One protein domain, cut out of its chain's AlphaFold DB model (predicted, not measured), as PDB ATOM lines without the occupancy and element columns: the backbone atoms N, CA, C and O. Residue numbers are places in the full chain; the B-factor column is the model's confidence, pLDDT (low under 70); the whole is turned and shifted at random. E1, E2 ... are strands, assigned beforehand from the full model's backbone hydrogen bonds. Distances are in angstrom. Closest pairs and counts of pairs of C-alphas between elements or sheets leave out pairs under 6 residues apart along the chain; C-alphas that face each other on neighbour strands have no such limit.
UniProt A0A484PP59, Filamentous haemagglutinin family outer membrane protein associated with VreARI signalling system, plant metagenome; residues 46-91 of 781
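AT A GLANCE: This is residues 46 to 91 of the 781 residues of the protein "Filamentous haemagglutinin family outer membrane protein associated with VreARI signalling system" of plant metagenome (UniProt A0A484PP59). The domain has little regular structure: a short hairpin of two strands, E1 and E2, with its turn at one end of an elongated outline and residue 46 at the other. After E2, residues 71 to 91 make a wide loop that folds back. Of 46 printed residues, 8 are in named elements, in the order E1, E2; the class is all strand, with no named helix. The whole is compact, with a radius of gyration of the C-alphas of 10.4 A and spans of 32 by 19 by 18 A.

HOW THE PARTS SIT: E1, residues 58 to 60, and E2, residues 66 to 70, are antiparallel neighbours, their directions at 150 degrees. They form a hairpin with a tight link of 5 residues. N 59 and O 69 are within hydrogen-bond range at 3.0 A, as are N 67 and O 59 at 2.9 A. C-alphas 58 and 70 face each other at 4.1 A.

IN THESE COORDINATES: E1 begins at C-alpha 58 (32.900, 87.022, 17.590) and is 6.7 A long. E2 ends at C-alpha 70 (30.401, 87.055, 20.866) and is 8.5 A long.

THE WHOLE: The C-alphas farthest apart, of Val 46 and Gly 62, are separated by 32.4 A. The printed part has no cut. Residues 46 to 57 and 71 to 91 are long stretches with no named element. Mean pLDDT of the printed part is 85.9, and no printed residue is under 70.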
ATOM      1  N   VAL A  46      38.057 104.349  27.973       82.31
ATOM      2  CA  VAL A  46      39.072 103.394  27.486       82.31
ATOM      3  C   VAL A  46      38.647 101.933  27.678       82.31
ATOM      4  O   VAL A  46      39.089 101.054  26.938       82.31
ATOM      5  N   SER A  47      37.759 101.654  28.639       86.88
ATOM      6  CA  SER A  47      37.206 100.322  28.874       86.88
ATOM      7  C   SER A  47      36.301  99.825  27.747       86.88
ATOM      8  O   SER A  47      36.064  98.617  27.674       86.88
ATOM      9  N   VAL A  48      35.817 100.690  26.848       89.12
ATOM     10  CA  VAL A  48      34.984 100.259  25.713       89.12
ATOM     11  C   VAL A  48      35.807  99.683  24.553       89.12
ATOM     12  O   VAL A  48      35.252  99.066  23.635       89.12
ATOM     13  N   ILE A  49      37.130  99.864  24.598       89.62
ATOM     14  CA  ILE A  49      38.079  99.428  23.573       89.62
ATOM     15  C   ILE A  49      38.695  98.072  23.975       89.62
ATOM     16  O   ILE A  49      39.075  97.877  25.135       89.62
ATOM     17  N   PRO A  50      38.830  97.111  23.041       91.44
ATOM     18  CA  PRO A  50      39.555  95.869  23.275       91.44
ATOM     19  C   PRO A  50      41.017  96.089  23.651       91.44
ATOM     20  O   PRO A  50      41.715  96.917  23.070       91.44
ATOM     21  N   THR A  51      41.511  95.275  24.578       91.44
ATOM     22  CA  THR A  51      42.934  95.228  24.942       91.44
ATOM     23  C   THR A  51      43.421  93.782  24.930       91.44
ATOM     24  O   THR A  51      42.595  92.869  24.976       91.44
ATOM     25  N   PRO A  52      44.740  93.520  24.940       92.75
ATOM     26  CA  PRO A  52      45.248  92.154  25.080       92.75
ATOM     27  C   PRO A  52      44.733  91.421  26.332       92.75
ATOM     28  O   PRO A  52      44.604  90.203  26.312       92.75
ATOM     29  N   LEU A  53      44.398  92.154  27.404       93.31
ATOM     30  CA  LEU A  53      43.847  91.603  28.651       93.31
ATOM     31  C   LEU A  53      42.309  91.532  28.664       93.31
ATOM     32  O   LEU A  53      41.726  90.919  29.554       93.31
ATOM     33  N   ARG A  54      41.648  92.153  27.684       91.56
ATOM     34  CA  ARG A  54      40.193  92.130  27.481       91.56
ATOM     35  C   ARG A  54      39.900  92.078  25.974       91.56
ATOM     36  O   ARG A  54      39.486  93.088  25.395       91.56
ATOM     37  N   PRO A  55      40.180  90.941  25.311       92.75
ATOM     38  CA  PRO A  55      40.007  90.826  23.870       92.75
ATOM     39  C   PRO A  55      38.520  90.806  23.500       92.75
ATOM     40  O   PRO A  55      37.706  90.196  24.195       92.75
ATOM     41  N   ALA A  56      38.165  91.449  22.388       92.44
ATOM     42  CA  ALA A  56      36.860  91.270  21.760       92.44
ATOM     43  C   ALA A  56      36.918  90.102  20.772       92.44
ATOM     44  O   ALA A  56      37.879  89.976  20.010       92.44
ATOM     45  N   PHE A  57      35.889  89.259  20.773       90.88
ATOM     46  CA  PHE A  57      35.745  88.149  19.841       90.88
ATOM     47  C   PHE A  57      34.307  88.031  19.344       90.88
ATOM     48  O   PHE A  57      33.345  88.443  19.997       90.88
ATOM     49  N   MET A  58      34.173  87.408  18.180       87.94
ATOM     50  CA  MET A  58      32.900  87.022  17.590       87.94
ATOM     51  C   MET A  58      33.107  85.823  16.678       87.94
ATOM     52  O   MET A  58      34.205  85.607  16.162       87.94
ATOM     53  N   VAL A  59      32.027  85.099  16.422       89.06
ATOM     54  CA  VAL A  59      32.004  84.030  15.428       89.06
ATOM     55  C   VAL A  59      31.104  84.446  14.266       89.06
ATOM     56  O   VAL A  59      30.014  84.983  14.482       89.06
ATOM     57  N   PHE A  60      31.556  84.201  13.035       87.25
ATOM     58  CA  PHE A  60      30.778  84.413  11.814       87.25
ATOM     59  C   PHE A  60      30.250  83.080  11.277       87.25
ATOM     60  O   PHE A  60      30.911  82.048  11.389       87.25
ATOM     61  N   THR A  61      29.066  83.098  10.670       83.38
ATOM     62  CA  THR A  61      28.544  81.972   9.890       83.38
ATOM     63  C   THR A  61      29.337  81.814   8.590       83.38
ATOM     64  O   THR A  61      29.998  82.746   8.130       83.38
ATOM     65  N   GLY A  62      29.198  80.664   7.919       75.00
ATOM     66  CA  GLY A  62      29.774  80.445   6.581       75.00
ATOM     67  C   GLY A  62      29.279  81.421   5.497       75.00
ATOM     68  O   GLY A  62      29.859  81.478   4.422       75.00
ATOM     69  N   THR A  63      28.236  82.210   5.783       75.81
ATOM     70  CA  THR A  63      27.701  83.279   4.922       75.81
ATOM     71  C   THR A  63      28.201  84.680   5.303       75.81
ATOM     72  O   THR A  63      27.751  85.668   4.728       75.81
ATOM     73  N   GLY A  64      29.114  84.797   6.276       72.56
ATOM     74  CA  GLY A  64      29.678  86.074   6.731       72.56
ATOM     75  C   GLY A  64      28.777  86.880   7.676       72.56
ATOM     76  O   GLY A  64      29.099  88.023   8.004       72.56
ATOM     77  N   ALA A  65      27.661  86.309   8.139       75.06
ATOM     78  CA  ALA A  65      26.794  86.934   9.134       75.06
ATOM     79  C   ALA A  65      27.320  86.684  10.556       75.06
ATOM     80  O   ALA A  65      27.838  85.611  10.856       75.06
ATOM     81  N   THR A  66      27.188  87.665  11.448       74.38
ATOM     82  CA  THR A  66      27.547  87.510  12.866       74.38
ATOM     83  C   THR A  66      26.636  86.473  13.528       74.38
ATOM     84  O   THR A  66      25.418  86.530  13.368       74.38
ATOM     85  N   THR A  67      27.217  85.523  14.259       77.88
ATOM     86  CA  THR A  67      26.470  84.579  15.112       77.88
ATOM     87  C   THR A  67      26.120  85.225  16.454       77.88
ATOM     88  O   THR A  67      26.638  86.287  16.786       77.88
ATOM     89  N   THR A  68      25.304  84.561  17.274       79.88
ATOM     90  CA  THR A  68      25.028  84.984  18.660       79.88
ATOM     91  C   THR A  68      26.204  84.752  19.620       79.88
ATOM     92  O   THR A  68      26.134  85.150  20.780       79.88
ATOM     93  N   THR A  69      27.296  84.115  19.179       89.50
ATOM     94  CA  THR A  69      28.480  83.846  20.008       89.50
ATOM     95  C   THR A  69      29.511  84.967  19.858       89.50
ATOM     96  O   THR A  69      30.342  84.963  18.947       89.50
ATOM     97  N   HIS A  70      29.459  85.939  20.768       90.44
ATOM     98  CA  HIS A  70      30.401  87.055  20.866       90.44
ATOM     99  C   HIS A  70      30.405  87.647  22.284       90.44
ATOM    100  O   HIS A  70      29.492  87.388  23.064       90.44
ATOM    101  N   ASN A  71      31.393  88.486  22.607       92.38
ATOM    102  CA  ASN A  71      31.433  89.249  23.869       92.38
ATOM    103  C   ASN A  71      31.238  90.767  23.689       92.38
ATOM    104  O   ASN A  71      31.522  91.540  24.601       92.38
ATOM    105  N   LEU A  72      30.784  91.194  22.510       90.94
ATOM    106  CA  LEU A  72      30.512  92.599  22.199       90.94
ATOM    107  C   LEU A  72      29.316  93.132  22.994       90.94
ATOM    108  O   LEU A  72      28.373  92.384  23.267       90.94
ATOM    109  N   ALA A  73      29.327  94.432  23.296       88.69
ATOM    110  CA  ALA A  73      28.167  95.102  23.883       88.69
ATOM    111  C   ALA A  73      26.965  95.090  22.922       88.69
ATOM    112  O   ALA A  73      27.125  95.065  21.699       88.69
ATOM    113  N   ALA A  74      25.750  95.131  23.476       84.50
ATOM    114  CA  ALA A  74      24.512  95.120  22.691       84.50
ATOM    115  C   ALA A  74      24.414  96.317  21.729       84.50
ATOM    116  O   ALA A  74      23.878  96.198  20.629       84.50
ATOM    117  N   ASP A  75      24.976  97.453  22.132       80.69
ATOM    118  CA  ASP A  75      25.065  98.692  21.374       80.69
ATOM    119  C   ASP A  75      26.431  98.879  20.696       80.69
ATOM    120  O   ASP A  75      26.706  99.965  20.199       80.69
ATOM    121  N   ALA A  76      27.286  97.855  20.602       85.94
ATOM    122  CA  ALA A  76      28.516  97.938  19.814       85.94
ATOM    123  C   ALA A  76      28.205  98.154  18.322       85.94
ATOM    124  O   ALA A  76      27.115  97.832  17.839       85.94
ATOM    125  N   ILE A  77      29.156  98.708  17.567       84.62
ATOM    126  CA  ILE A  77      29.022  98.781  16.103       84.62
ATOM    127  C   ILE A  77      29.091  97.354  15.557       84.62
ATOM    128  O   ILE A  77      29.981  96.592  15.941       84.62
ATOM    129  N   ARG A  78      28.165  96.978  14.665       84.75
ATOM    130  CA  ARG A  78      28.141  95.625  14.102       84.75
ATOM    131  C   ARG A  78      29.418  95.349  13.296       84.75
ATOM    132  O   ARG A  78      29.654  96.004  12.281       84.75
ATOM    133  N   PRO A  79      30.206  94.342  13.680       85.06
ATOM    134  CA  PRO A  79      31.368  93.921  12.914       85.06
ATOM    135  C   PRO A  79      30.972  93.072  11.698       85.06
ATOM    136  O   PRO A  79      29.950  92.381  11.693       85.06
ATOM    137  N   THR A  80      31.818  93.085  10.673       84.00
ATOM    138  CA  THR A  80      31.724  92.211   9.496       84.00
ATOM    139  C   THR A  80      33.080  91.545   9.247       84.00
ATOM    140  O   THR A  80      34.091  92.035   9.754       84.00
ATOM    141  N   PRO A  81      33.164  90.476   8.434       83.06
ATOM    142  CA  PRO A  81      34.458  89.899   8.065       83.06
ATOM    143  C   PRO A  81      35.427  90.900   7.405       83.06
ATOM    144  O   PRO A  81      36.635  90.693   7.447       83.06
ATOM    145  N   ALA A  82      34.910  91.986   6.817       81.81
ATOM    146  CA  ALA A  82      35.700  93.050   6.199       81.81
ATOM    147  C   ALA A  82      35.963  94.252   7.131       81.81
ATOM    148  O   ALA A  82      36.830  95.073   6.835       81.81
ATOM    149  N   THR A  83      35.233  94.371   8.246       79.19
ATOM    150  CA  THR A  83      35.250  95.559   9.111       79.19
ATOM    151  C   THR A  83      35.196  95.161  10.584       79.19
ATOM    152  O   THR A  83      34.166  94.692  11.067       79.19
ATOM    153  N   LEU A  84      36.284  95.411  11.317       86.38
ATOM    154  CA  LEU A  84      36.393  95.160  12.759       86.38
ATOM    155  C   LEU A  84      36.431  96.499  13.524       86.38
ATOM    156  O   LEU A  84      37.451  97.189  13.470       86.38
ATOM    157  N   PRO A  85      35.340  96.912  14.199       84.38
ATOM    158  CA  PRO A  85      35.269  98.200  14.889       84.38
ATOM    159  C   PRO A  85      36.165  98.269  16.133       84.38
ATOM    160  O   PRO A  85      36.232  97.322  16.916       84.38
ATOM    161  N   LEU A  86      36.785  99.432  16.364       86.81
ATOM    162  CA  LEU A  86      37.576  99.698  17.576       86.81
ATOM    163  C   LEU A  86      36.720  99.697  18.852       86.81
ATOM    164  O   LEU A  86      37.168  99.233  19.895       86.81
ATOM    165  N   PHE A  87      35.485 100.193  18.771       88.81
ATOM    166  CA  PHE A  87      34.574 100.319  19.910       88.81
ATOM    167  C   PHE A  87      33.671  99.083  19.990       88.81
ATOM    168  O   PHE A  87      32.637  98.994  19.325       88.81
ATOM    169  N   SER A  88      34.125  98.088  20.754       90.44
ATOM    170  CA  SER A  88      33.505  96.754  20.830       90.44
ATOM    171  C   SER A  88      32.657  96.538  22.083       90.44
ATOM    172  O   SER A  88      31.801  95.655  22.097       90.44
ATOM    173  N   PHE A  89      32.885  97.321  23.140       91.06
ATOM    174  CA  PHE A  89      32.190  97.159  24.418       91.06
ATOM    175  C   PHE A  89      31.378  98.386  24.843       91.06
ATOM    176  O   PHE A  89      31.048  98.518  26.018       91.06
ATOM    177  N   GLY A  90      31.079  99.280  23.904       87.38
ATOM    178  CA  GLY A  90      30.272 100.466  24.149       87.38
ATOM    179  C   GLY A  90      30.423 101.518  23.047       87.38
ATOM    180  O   GLY A  90      31.150 101.294  22.072       87.38
ATOM    181  N   PRO A  91      29.733 102.657  23.194       86.44
ATOM    182  CA  PRO A  91      29.719 103.743  22.221       86.44
ATOM    183  C   PRO A  91      30.992 104.601  22.253       86.44
ATOM    184  O   PRO A  91      31.622 104.769  23.297       86.44
TER     185      PRO A  91